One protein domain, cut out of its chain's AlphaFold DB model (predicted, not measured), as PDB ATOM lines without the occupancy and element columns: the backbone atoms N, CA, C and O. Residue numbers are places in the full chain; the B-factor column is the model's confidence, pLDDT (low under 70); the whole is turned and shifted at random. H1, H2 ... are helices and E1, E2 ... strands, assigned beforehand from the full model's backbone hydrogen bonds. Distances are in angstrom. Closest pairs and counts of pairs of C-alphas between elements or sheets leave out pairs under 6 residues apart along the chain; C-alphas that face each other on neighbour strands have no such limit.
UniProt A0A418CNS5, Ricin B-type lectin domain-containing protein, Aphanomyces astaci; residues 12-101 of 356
ATOM      1  N   LEU A  12       0.615   1.524  20.050       56.75
ATOM      2  CA  LEU A  12       0.300   2.666  19.215       56.75
ATOM      3  C   LEU A  12      -1.135   3.096  19.475       56.75
ATOM      4  O   LEU A  12      -2.074   2.320  19.311       56.75
ATOM      5  N   ILE A  13      -1.296   4.377  19.813       62.00
ATOM      6  CA  ILE A  13      -2.585   5.059  19.693       62.00
ATOM      7  C   ILE A  13      -3.121   4.720  18.303       62.00
ATOM      8  O   ILE A  13      -2.339   4.832  17.350       62.00
ATOM      9  N   PRO A  14      -4.409   4.352  18.153       76.12
ATOM     10  CA  PRO A  14      -4.985   4.120  16.840       76.12
ATOM     11  C   PRO A  14      -4.578   5.253  15.897       76.12
ATOM     12  O   PRO A  14      -4.884   6.418  16.163       76.12
ATOM     13  N   VAL A  15      -3.828   4.926  14.837       74.00
ATOM     14  CA  VAL A  15      -3.100   5.910  14.009       74.00
ATOM     15  C   VAL A  15      -4.028   7.021  13.519       74.00
ATOM     16  O   VAL A  15      -3.666   8.194  13.535       74.00
ATOM     17  N   ALA A  16      -5.271   6.666  13.188       79.31
ATOM     18  CA  ALA A  16      -6.316   7.606  12.804       79.31
ATOM     19  C   ALA A  16      -6.613   8.674  13.878       79.31
ATOM     20  O   ALA A  16      -6.758   9.849  13.548       79.31
ATOM     21  N   LYS A  17      -6.665   8.303  15.165       84.88
ATOM     22  CA  LYS A  17      -6.915   9.238  16.275       84.88
ATOM     23  C   LYS A  17      -5.725  10.164  16.513       84.88
ATOM     24  O   LYS A  17      -5.920  11.359  16.724       84.88
ATOM     25  N   LEU A  18      -4.499   9.640  16.425       85.56
ATOM     26  CA  LEU A  18      -3.301  10.476  16.510       85.56
ATOM     27  C   LEU A  18      -3.231  11.455  15.330       85.56
ATOM     28  O   LEU A  18      -2.936  12.627  15.537       85.56
ATOM     29  N   ASN A  19      -3.551  11.011  14.115       87.19
ATOM     30  CA  ASN A  19      -3.580  11.883  12.941       87.19
ATOM     31  C   ASN A  19      -4.646  12.978  13.059       87.19
ATOM     32  O   ASN A  19      -4.353  14.126  12.747       87.19
ATOM     33  N   ALA A  20      -5.833  12.670  13.589       88.69
ATOM     34  CA  ALA A  20      -6.852  13.685  13.853       88.69
ATOM     35  C   ALA A  20      -6.353  14.772  14.825       88.69
ATOM     36  O   ALA A  20      -6.553  15.957  14.576       88.69
ATOM     37  N   LEU A  21      -5.635  14.392  15.891       90.19
ATOM     38  CA  LEU A  21      -4.997  15.366  16.783       90.19
ATOM     39  C   LEU A  21      -3.958  16.221  16.040       90.19
ATOM     40  O   LEU A  21      -3.921  17.435  16.221       90.19
ATOM     41  N   LYS A  22      -3.122  15.605  15.197       90.25
ATOM     42  CA  LYS A  22      -2.116  16.331  14.408       90.25
ATOM     43  C   LYS A  22      -2.755  17.357  13.473       90.25
ATOM     44  O   LYS A  22      -2.253  18.475  13.384       90.25
ATOM     45  N   GLU A  23      -3.869  17.010  12.830       89.31
ATOM     46  CA  GLU A  23      -4.642  17.939  11.995       89.31
ATOM     47  C   GLU A  23      -5.170  19.128  12.812       89.31
ATOM     48  O   GLU A  23      -5.053  20.272  12.367       89.31
ATOM     49  N   LEU A  24      -5.681  18.890  14.029       89.19
ATOM     50  CA  LEU A  24      -6.156  19.962  14.912       89.19
ATOM     51  C   LEU A  24      -5.037  20.930  15.329       89.19
ATOM     52  O   LEU A  24      -5.242  22.143  15.342       89.19
ATOM     53  N   VAL A  25      -3.847  20.406  15.637       88.69
ATOM     54  CA  VAL A  25      -2.688  21.231  16.026       88.69
ATOM     55  C   VAL A  25      -2.128  22.003  14.831       88.69
ATOM     56  O   VAL A  25      -1.913  23.209  14.914       88.69
ATOM     57  N   ASN A  26      -1.876  21.318  13.714       87.31
ATOM     58  CA  ASN A  26      -1.057  21.882  12.640       87.31
ATOM     59  C   ASN A  26      -1.872  22.659  11.617       87.31
ATOM     60  O   ASN A  26      -1.418  23.691  11.121       87.31
ATOM     61  N   ARG A  27      -3.052  22.144  11.264       81.19
ATOM     62  CA  ARG A  27      -3.817  22.650  10.126       81.19
ATOM     63  C   ARG A  27      -4.897  23.617  10.563       81.19
ATOM     64  O   ARG A  27      -4.998  24.697   9.994       81.19
ATOM     65  N   THR A  28      -5.710  23.229  11.542       76.88
ATOM     66  CA  THR A  28      -6.857  24.055  11.937       76.88
ATOM     67  C   THR A  28      -6.476  25.129  12.949       76.88
ATOM     68  O   THR A  28      -7.153  26.152  13.005       76.88
ATOM     69  N   LYS A  29      -5.402  24.914  13.730       77.50
ATOM     70  CA  LYS A  29      -5.002  25.767  14.866       77.50
ATOM     71  C   LYS A  29      -6.164  26.048  15.827       77.50
ATOM     72  O   LYS A  29      -6.195  27.080  16.483       77.50
ATOM     73  N   LEU A  30      -7.130  25.130  15.892       82.44
ATOM     74  CA  LEU A  30      -8.301  25.258  16.759       82.44
ATOM     75  C   LEU A  30      -7.967  24.980  18.222       82.44
ATOM     76  O   LEU A  30      -8.808  25.227  19.076       82.44
ATOM     77  N   ILE A  31      -6.778  24.447  18.505       87.75
ATOM     78  CA  ILE A  31      -6.326  24.157  19.861       87.75
ATOM     79  C   ILE A  31      -5.021  24.884  20.167       87.75
ATOM     80  O   ILE A  31      -4.034  24.758  19.441       87.75
ATOM     81  N   ASP A  32      -5.022  25.620  21.268       88.44
ATOM     82  CA  ASP A  32      -3.879  26.334  21.815       88.44
ATOM     83  C   ASP A  32      -3.886  26.278  23.356       88.44
ATOM     84  O   ASP A  32      -4.636  25.517  23.970       88.44
ATOM     85  N   ASN A  33      -2.982  27.025  23.993       89.56
ATOM     86  CA  ASN A  33      -2.872  27.056  25.455       89.56
ATOM     87  C   ASN A  33      -3.955  27.895  26.146       89.56
ATOM     88  O   ASN A  33      -4.079  27.798  27.364       89.56
ATOM     89  N   GLU A  34      -4.711  28.694  25.398       89.25
ATOM     90  CA  GLU A  34      -5.743  29.588  25.923       89.25
ATOM     91  C   GLU A  34      -7.127  28.929  25.881       89.25
ATOM     92  O   GLU A  34      -7.962  29.185  26.745       89.25
ATOM     93  N   ASN A  35      -7.376  28.060  24.897       88.75
ATOM     94  CA  ASN A  35      -8.699  27.482  24.658       88.75
ATOM     95  C   ASN A  35      -8.831  25.983  24.988       88.75
ATOM     96  O   ASN A  35      -9.941  25.449  24.959       88.75
ATOM     97  N   VAL A  36      -7.735  25.298  25.341       90.25
ATOM     98  CA  VAL A  36      -7.751  23.897  25.789       90.25
ATOM     99  C   VAL A  36      -7.251  23.771  27.223       90.25
ATOM    100  O   VAL A  36      -6.085  24.013  27.524       90.25
ATOM    101  N   LEU A  37      -8.126  23.281  28.110       88.69
ATOM    102  CA  LEU A  37      -7.768  22.999  29.504       88.69
ATOM    103  C   LEU A  37      -6.853  21.773  29.644       88.69
ATOM    104  O   LEU A  37      -6.040  21.707  30.560       88.69
ATOM    105  N   GLY A  38      -6.989  20.784  28.761       90.75
ATOM    106  CA  GLY A  38      -6.179  19.571  28.763       90.75
ATOM    107  C   GLY A  38      -6.676  18.534  27.761       90.75
ATOM    108  O   GLY A  38      -7.786  18.633  27.243       90.75
ATOM    109  N   ILE A  39      -5.850  17.521  27.499       91.50
ATOM    110  CA  ILE A  39      -6.185  16.404  26.610       91.50
ATOM    111  C   ILE A  39      -6.248  15.104  27.403       91.50
ATOM    112  O   ILE A  39      -5.294  14.724  28.084       91.50
ATOM    113  N   GLN A  40      -7.369  14.403  27.262       91.94
ATOM    114  CA  GLN A  40      -7.546  13.050  27.771       91.94
ATOM    115  C   GLN A  40      -7.133  12.043  26.699       91.94
ATOM    116  O   GLN A  40      -7.502  12.172  25.531       91.94
ATOM    117  N   VAL A  41      -6.378  11.025  27.093       91.75
ATOM    118  CA  VAL A  41      -6.067   9.872  26.247       91.75
ATOM    119  C   VAL A  41      -6.577   8.600  26.906       91.75
ATOM    120  O   VAL A  41      -6.555   8.481  28.128       91.75
ATOM    121  N   SER A  42      -6.972   7.629  26.083       89.94
ATOM    122  CA  SER A  42      -7.312   6.276  26.542       89.94
ATOM    123  C   SER A  42      -8.468   6.224  27.556       89.94
ATOM    124  O   SER A  42      -8.345   5.535  28.562       89.94
ATOM    125  N   SER A  43      -9.568   6.941  27.289       90.25
ATOM    126  CA  SER A  43     -10.760   6.940  28.157       90.25
ATOM    127  C   SER A  43     -11.268   5.517  28.414       90.25
ATOM    128  O   SER A  43     -11.528   4.792  27.452       90.25
ATOM    129  N   GLU A  44     -11.381   5.132  29.689       89.81
ATOM    130  CA  GLU A  44     -11.863   3.816  30.164       89.81
ATOM    131  C   GLU A  44     -11.089   2.602  29.623       89.81
ATOM    132  O   GLU A  44     -11.576   1.465  29.633       89.81
ATOM    133  N   ALA A  45      -9.895   2.817  29.071       89.56
ATOM    134  CA  ALA A  45      -9.172   1.767  28.370       89.56
ATOM    135  C   ALA A  45      -8.699   0.657  29.320       89.56
ATOM    136  O   ALA A  45      -8.662  -0.509  28.924       89.56
ATOM    137  N   LEU A  46      -8.356   0.997  30.566       87.62
ATOM    138  CA  LEU A  46      -7.961   0.027  31.583       87.62
ATOM    139  C   LEU A  46      -9.161  -0.797  32.028       87.62
ATOM    140  O   LEU A  46      -9.037  -2.018  32.068       87.62
ATOM    141  N   TYR A  47     -10.316  -0.175  32.280       87.31
ATOM    142  CA  TYR A  47     -11.539  -0.900  32.627       87.31
ATOM    143  C   TYR A  47     -11.921  -1.893  31.525       87.31
ATOM    144  O   TYR A  47     -12.107  -3.087  31.766       87.31
ATOM    145  N   ARG A  48     -11.923  -1.434  30.270       88.62
ATOM    146  CA  ARG A  48     -12.228  -2.290  29.117       88.62
ATOM    147  C   ARG A  48     -11.234  -3.437  28.950       88.62
ATOM    148  O   ARG A  48     -11.636  -4.505  28.512       88.62
ATOM    149  N   TYR A  49      -9.960  -3.242  29.285       86.69
ATOM    150  CA  TYR A  49      -8.945  -4.286  29.153       86.69
ATOM    151  C   TYR A  49      -8.948  -5.279  30.321       86.69
ATOM    152  O   TYR A  49      -8.978  -6.485  30.086       86.69
ATOM    153  N   TYR A  50      -8.901  -4.782  31.558       84.88
ATOM    154  CA  TYR A  50      -8.723  -5.596  32.764       84.88
ATOM    155  C   TYR A  50     -10.029  -6.159  33.320       84.88
ATOM    156  O   TYR A  50      -9.994  -7.226  33.919       84.88
ATOM    157  N   VAL A  51     -11.168  -5.493  33.105       84.62
ATOM    158  CA  VAL A  51     -12.465  -5.956  33.626       84.62
ATOM    159  C   VAL A  51     -13.273  -6.650  32.536       84.62
ATOM    160  O   VAL A  51     -13.720  -7.781  32.716       84.62
ATOM    161  N   LEU A  52     -13.442  -6.013  31.377       86.12
ATOM    162  CA  LEU A  52     -14.275  -6.567  30.298       86.12
ATOM    163  C   LEU A  52     -13.494  -7.419  29.289       86.12
ATOM    164  O   LEU A  52     -14.088  -8.141  28.490       86.12
ATOM    165  N   GLY A  53     -12.172  -7.282  29.278       84.94
ATOM    166  CA  GLY A  53     -11.332  -7.692  28.166       84.94
ATOM    167  C   GLY A  53     -10.380  -8.842  28.485       84.94
ATOM    168  O   GLY A  53     -10.476  -9.494  29.526       84.94
ATOM    169  N   PRO A  54      -9.410  -9.092  27.589       79.12
ATOM    170  CA  PRO A  54      -8.465 -10.202  27.723       79.12
ATOM    171  C   PRO A  54      -7.535 -10.074  28.940       79.12
ATOM    172  O   PRO A  54      -6.936 -11.063  29.363       79.12
ATOM    173  N   GLY A  55      -7.412  -8.882  29.531       76.12
ATOM    174  CA  GLY A  55      -6.682  -8.667  30.780       76.12
ATOM    175  C   GLY A  55      -7.347  -9.318  31.998       76.12
ATOM    176  O   GLY A  55      -6.653  -9.606  32.965       76.12
ATOM    177  N   ASN A  56      -8.653  -9.610  31.938       74.62
ATOM    178  CA  ASN A  56      -9.389 -10.255  33.033       74.62
ATOM    179  C   ASN A  56      -8.947 -11.721  33.241       74.62
ATOM    180  O   ASN A  56      -8.884 -12.219  34.359       74.62
ATOM    181  N   THR A  57      -8.557 -12.419  32.169       66.50
ATOM    182  CA  THR A  57      -8.185 -13.847  32.224       66.50
ATOM    183  C   THR A  57      -6.680 -14.106  32.179       66.50
ATOM    184  O   THR A  57      -6.232 -15.185  32.560       66.50
ATOM    185  N   THR A  58      -5.881 -13.136  31.729       57.66
ATOM    186  CA  THR A  58      -4.420 -13.283  31.571       57.66
ATOM    187  C   THR A  58      -3.614 -12.878  32.814       57.66
ATOM    188  O   THR A  58      -2.394 -13.045  32.835       57.66
ATOM    189  N   GLY A  59      -4.284 -12.418  33.876       55.59
ATOM    190  CA  GLY A  59      -3.671 -12.036  35.152       55.59
ATOM    191  C   GLY A  59      -3.124 -10.601  35.190       55.59
ATOM    192  O   GLY A  59      -3.240  -9.835  34.237       55.59
ATOM    193  N   SER A  60      -2.499 -10.243  36.320       59.16
ATOM    194  CA  SER A  60      -2.016  -8.903  36.734       59.16
ATOM    195  C   SER A  60      -0.846  -8.318  35.913       59.16
ATOM    196  O   SER A  60       0.002  -7.581  36.425       59.16
ATOM    197  N   GLY A  61      -0.764  -8.643  34.622       69.94
ATOM    198  CA  GLY A  61       0.247  -8.115  33.715       69.94
ATOM    199  C   GLY A  61       0.129  -6.599  33.550       69.94
ATOM    200  O   GLY A  61      -0.959  -6.032  33.506       69.94
ATOM    201  N   ARG A  62       1.264  -5.910  33.397       78.06
ATOM    202  CA  ARG A  62       1.309  -4.444  33.225       78.06
ATOM    203  C   ARG A  62       0.992  -3.960  31.812       78.06
ATOM    204  O   ARG A  62       1.081  -2.764  31.562       78.06
ATOM    205  N   HIS A  63       0.628  -4.857  30.898       83.81
ATOM    206  CA  HIS A  63       0.463  -4.532  29.484       83.81
ATOM    207  C   HIS A  63      -0.501  -3.358  29.254       83.81
ATOM    208  O   HIS A  63      -0.093  -2.359  28.670       83.81
ATOM    209  N   GLY A  64      -1.730  -3.422  29.783       83.25
ATOM    210  CA  GLY A  64      -2.706  -2.335  29.647       83.25
ATOM    211  C   GLY A  64      -2.186  -1.004  30.204       83.25
ATOM    212  O   GLY A  64      -2.258   0.023  29.529       83.25
ATOM    213  N   ILE A  65      -1.572  -1.034  31.392       84.00
ATOM    214  CA  ILE A  65      -0.956   0.143  32.032       84.00
ATOM    215  C   ILE A  65       0.161   0.732  31.158       84.00
ATOM    216  O   ILE A  65       0.199   1.939  30.912       84.00
ATOM    217  N   ASP A  66       1.085  -0.101  30.691       85.88
ATOM    218  CA  ASP A  66       2.242   0.338  29.916       85.88
ATOM    219  C   ASP A  66       1.808   0.890  28.545       85.88
ATOM    220  O   ASP A  66       2.380   1.879  28.073       85.88
ATOM    221  N   THR A  67       0.745   0.334  27.956       87.38
ATOM    222  CA  THR A  67       0.122   0.834  26.723       87.38
ATOM    223  C   THR A  67      -0.496   2.221  26.918       87.38
ATOM    224  O   THR A  67      -0.130   3.154  26.195       87.38
ATOM    225  N   VAL A  68      -1.349   2.434  27.931       88.69
ATOM    226  CA  VAL A  68      -1.963   3.763  28.153       88.69
ATOM    227  C   VAL A  68      -0.932   4.825  28.555       88.69
ATOM    228  O   VAL A  68      -1.029   5.981  28.133       88.69
ATOM    229  N   VAL A  69       0.117   4.442  29.294       88.44
ATOM    230  CA  VAL A  69       1.261   5.321  29.586       88.44
ATOM    231  C   VAL A  69       2.039   5.652  28.308       88.44
ATOM    232  O   VAL A  69       2.490   6.789  28.144       88.44
ATOM    233  N   GLY A  70       2.182   4.694  27.390       89.56
ATOM    234  CA  GLY A  70       2.750   4.905  26.058       89.56
ATOM    235  C   GLY A  70       1.971   5.944  25.249       89.56
ATOM    236  O   GLY A  70       2.573   6.872  24.698       89.56
ATOM    237  N   HIS A  71       0.639   5.858  25.253       91.81
ATOM    238  CA  HIS A  71      -0.234   6.839  24.601       91.81
ATOM    239  C   HIS A  71      -0.034   8.246  25.179       91.81
ATOM    240  O   HIS A  71       0.220   9.197  24.436       91.81
ATOM    241  N   LEU A  72      -0.055   8.370  26.512       92.25
ATOM    242  CA  LEU A  72       0.176   9.641  27.201       92.25
ATOM    243  C   LEU A  72       1.535  10.243  26.838       92.25
ATOM    244  O   LEU A  72       1.619  11.435  26.545       92.25
ATOM    245  N   ARG A  73       2.606   9.440  26.835       93.25
ATOM    246  CA  ARG A  73       3.956   9.912  26.484       93.25
ATOM    247  C   ARG A  73       4.026  10.397  25.041       93.25
ATOM    248  O   ARG A  73       4.585  11.464  24.806       93.25
ATOM    249  N   THR A  74       3.431   9.649  24.116       93.38
ATOM    250  CA  THR A  74       3.427   9.971  22.683       93.38
ATOM    251  C   THR A  74       2.706  11.290  22.415       93.38
ATOM    252  O   THR A  74       3.286  12.196  21.820       93.38
ATOM    253  N   VAL A  75       1.474  11.438  22.915       93.81
ATOM    254  CA  VAL A  75       0.684  12.671  22.741       93.81
ATOM    255  C   VAL A  75       1.355  13.848  23.425       93.81
ATOM    256  O   VAL A  75       1.495  14.910  22.825       93.81
ATOM    257  N   ARG A  76       1.830  13.666  24.660       94.62
ATOM    258  CA  ARG A  76       2.500  14.741  25.387       94.62
ATOM    259  C   ARG A  76       3.768  15.201  24.681       94.62
ATOM    260  O   ARG A  76       3.968  16.403  24.602       94.62
ATOM    261  N   SER A  77       4.600  14.289  24.174       95.00
ATOM    262  CA  SER A  77       5.799  14.665  23.412       95.00
ATOM    263  C   SER A  77       5.414  15.510  22.206       95.00
ATOM    264  O   SER A  77       5.871  16.641  22.093       95.00
ATOM    265  N   TYR A  78       4.475  15.016  21.393       93.81
ATOM    266  CA  TYR A  78       4.010  15.719  20.205       93.81
ATOM    267  C   TYR A  78       3.513  17.138  20.521       93.81
ATOM    268  O   TYR A  78       3.921  18.095  19.873       93.81
ATOM    269  N   LEU A  79       2.675  17.305  21.546       94.50
ATOM    270  CA  LEU A  79       2.161  18.621  21.938       94.50
ATOM    271  C   LEU A  79       3.271  19.560  22.428       94.50
ATOM    272  O   LEU A  79       3.271  20.742  22.090       94.50
ATOM    273  N   ARG A  80       4.238  19.041  23.196       95.50
ATOM    274  CA  ARG A  80       5.371  19.834  23.698       95.50
ATOM    275  C   ARG A  80       6.306  20.271  22.572       95.50
ATOM    276  O   ARG A  80       6.744  21.418  22.598       95.50
ATOM    277  N   ASP A  81       6.508  19.436  21.552       95.31
ATOM    278  CA  ASP A  81       7.250  19.805  20.336       95.31
ATOM    279  C   ASP A  81       6.578  20.977  19.588       95.31
ATOM    280  O   ASP A  81       7.249  21.772  18.934       95.31
ATOM    281  N   HIS A  82       5.261  21.143  19.759       93.75
ATOM    282  CA  HIS A  82       4.464  22.238  19.194       93.75
ATOM    283  C   HIS A  82       4.199  23.374  20.198       93.75
ATOM    284  O   HIS A  82       3.342  24.220  19.962       93.75
ATOM    285  N   LYS A  83       4.940  23.424  21.317       94.44
ATOM    286  CA  LYS A  83       4.832  24.460  22.369       94.44
ATOM    287  C   LYS A  83       3.455  24.540  23.051       94.44
ATOM    288  O   LYS A  83       3.137  25.534  23.704       94.44
ATOM    289  N   LEU A  84       2.657  23.480  22.963       94.38
ATOM    290  CA  LEU A  84       1.410  23.341  23.707       94.38
ATOM    291  C   LEU A  84       1.727  22.731  25.072       94.38
ATOM    292  O   LEU A  84       2.299  21.641  25.153       94.38
ATOM    293  N   THR A  85       1.406  23.443  26.152       93.31
ATOM    294  CA  THR A  85       1.812  23.155  27.537       93.31
ATOM    295  C   THR A  85       0.679  22.682  28.439       93.31
ATOM    296  O   THR A  85       0.960  22.253  29.562       93.31
ATOM    297  N   PHE A  86      -0.569  22.673  27.967       92.25
ATOM    298  CA  PHE A  86      -1.688  22.137  28.741       92.25
ATOM    299  C   PHE A  86      -1.464  20.655  29.150       92.25
ATOM    300  O   PHE A  86      -0.646  19.940  28.538       92.25
ATOM    301  N   PRO A  87      -2.105  20.185  30.237       91.19
ATOM    302  CA  PRO A  87      -1.990  18.815  30.731       91.19
ATOM    303  C   PRO A  87      -2.429  17.745  29.722       91.19
ATOM    304  O   PRO A  87      -3.372  17.931  28.956       91.19
ATOM    305  N   VAL A  88      -1.766  16.587  29.784       92.12
ATOM    306  CA  VAL A  88      -2.206  15.346  29.129       92.12
ATOM    307  C   VAL A  88      -2.437  14.308  30.213       92.12
ATOM    308  O   VAL A  88      -1.526  14.037  31.002       92.12
ATOM    309  N   VAL A  89      -3.641  13.750  30.258       90.12
ATOM    310  CA  VAL A  89      -4.103  12.862  31.330       90.12
ATOM    311  C   VAL A  89      -4.677  11.568  30.762       90.12
ATOM    312  O   VAL A  89      -5.114  11.521  29.615       90.12
ATOM    313  N   ILE A  90      -4.650  10.514  31.571       89.12
ATOM    314  CA  ILE A  90      -5.413   9.286  31.326       89.12
ATOM    315  C   ILE A  90      -6.711   9.428  32.126       89.12
ATOM    316  O   ILE A  90      -6.654   9.884  33.268       89.12
ATOM    317  N   SER A  91      -7.847   9.075  31.528       89.75
ATOM    318  CA  SER A  91      -9.159   9.060  32.187       89.75
ATOM    319  C   SER A  91      -9.678   7.628  32.209       89.75
ATOM    320  O   SER A  91      -9.567   6.928  31.208       89.75
ATOM    321  N   ASP A  92     -10.179   7.161  33.348       89.44
ATOM    322  CA  ASP A  92     -10.663   5.786  33.490       89.44
ATOM    323  C   ASP A  92     -11.669   5.667  34.638       89.44
ATOM    324  O   ASP A  92     -11.807   6.599  35.438       89.44
ATOM    325  N   ILE A  93     -12.324   4.508  34.744       86.81
ATOM    326  CA  ILE A  93     -13.227   4.211  35.856       86.81
ATOM    327  C   ILE A  93     -12.435   4.254  37.157       86.81
ATOM    328  O   ILE A  93     -11.320   3.741  37.258       86.81
ATOM    329  N   MET A  94     -13.014   4.884  38.176       79.06
ATOM    330  CA  MET A  94     -12.300   5.186  39.410       79.06
ATOM    331  C   MET A  94     -11.796   3.922  40.144       79.06
ATOM    332  O   MET A  94     -10.805   3.997  40.880       79.06
ATOM    333  N   ASP A  95     -12.423   2.766  39.911       77.06
ATOM    334  CA  ASP A  95     -11.981   1.469  40.431       77.06
ATOM    335  C   ASP A  95     -10.694   0.966  39.778       77.06
ATOM    336  O   ASP A  95      -9.844   0.379  40.444       77.06
ATOM    337  N   MET A  96     -10.439   1.334  38.522       76.62
ATOM    338  CA  MET A  96      -9.135   1.075  37.915       76.62
ATOM    339  C   MET A  96      -8.021   1.818  38.628       76.62
ATOM    340  O   MET A  96      -6.876   1.387  38.582       76.62
ATOM    341  N   TYR A  97      -8.348   2.905  39.324       68.75
ATOM    342  CA  TYR A  97      -7.413   3.561  40.215       68.75
ATOM    343  C   TYR A  97      -7.475   2.992  41.645       68.75
ATOM    344  O   TYR A  97      -6.529   3.164  42.394       68.75
ATOM    345  N   SER A  98      -8.543   2.338  42.105       58.75
ATOM    346  CA  SER A  98      -8.547   1.714  43.444       58.75
ATOM    347  C   SER A  98      -7.755   0.404  43.465       58.75
ATOM    348  O   SER A  98      -7.007   0.174  44.413       58.75
ATOM    349  N   GLU A  99      -7.826  -0.378  42.389       53.66
ATOM    350  CA  GLU A  99      -7.088  -1.634  42.215       53.66
ATOM    351  C   GLU A  99      -5.656  -1.419  41.685       53.66
ATOM    352  O   GLU A  99      -4.762  -2.230  41.932       53.66
ATOM    353  N   VAL A 100      -5.400  -0.293  41.002       52.41
ATOM    354  CA  VAL A 100      -4.081   0.101  40.472       52.41
ATOM    355  C   VAL A 100      -3.742   1.520  40.964       52.41
ATOM    356  O   VAL A 100      -4.502   2.450  40.765       52.41
ATOM    357  N   PRO A 101      -2.585   1.775  41.588       49.31
ATOM    358  CA  PRO A 101      -2.460   2.630  42.779       49.31
ATOM    359  C   PRO A 101      -3.043   4.069  42.713       49.31
ATOM    360  O   PRO A 101      -2.333   5.015  42.348       49.31
TER     361      PRO A 101
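AT A GLANCE: This is residues 12 to 101 of the 356 residues of the protein "Ricin B-type lectin domain-containing protein" of Aphanomyces astaci (UniProt A0A418CNS5). One long helix, H4, packs with its residues 68 to 79 on a tiny sheet of two parallel strands, E1 and E2, in the middle of an elongated body. H1 runs loosely beside H4, while the short helices H2, H3 and H5 lie toward one end of the length and Glu 34 marks the other. The 90 printed residues hold five named helices and two named strands, in the order H1 E1 H2 H3 H4 E2 H5, mostly helix. The whole is only just compact, close to loose, with a radius of gyration of the C-alphas of 14.6 A and spans of 43 by 24 by 17 A.

IN THESE COORDINATES: Look first at E1, residues 39 to 41, and E2, residues 88 to 90. Find C-alpha 63 at (0.463, -4.532, 29.484); from there H4, residues 63 to 81, runs 26.9 A to C-alpha 81 at (7.250, 19.805, 20.336). H1, residues 15 to 28, begins at (-3.100, 5.910, 14.009) and is 18.6 A long. The short helices are H2, residues 45 to 50, H3, residues 55 to 58, and H5, residues 94 to 99.

HOW THE PARTS SIT: E1, H2 H3 H4, E2 form a strand-helix-strand unit, two parallel neighbour strands with helices between; N 41 and O 89 are 2.9 A apart. The closest C-alphas of H4 and E2, Arg 76 and Val 88, are 6.0 A apart. H4, with residues 64 to 68 alone, touches H2 at Gly 64 and Leu 46, 6.1 A between C-alphas, a shallow tilt of 17 degrees, opposite ways. H2 and H3 only just touch, with 3 pairs of C-alphas within 8 A, and only at the corner, closest at Tyr 50 and Asn 56, 4.7 A. H1 and H4 are close but not clearly touching, at Leu 18 and Val 75, 7.7 A. H4 and H5 are apart. Every O i to N i+4 pair is within hydrogen-bond range in H2, H4 and H5, and 9 of 10 in H1; H3 is too short for such a pair.

THE WHOLE: The C-alphas of Glu 34 and Thr 57, the two farthest apart, are 44.0 A from each other. The printed part has no cut and no long link. Its mean pLDDT is 83.8; look for values under 70 at residues 12 to 13, 57 to 61 and 97 to 101.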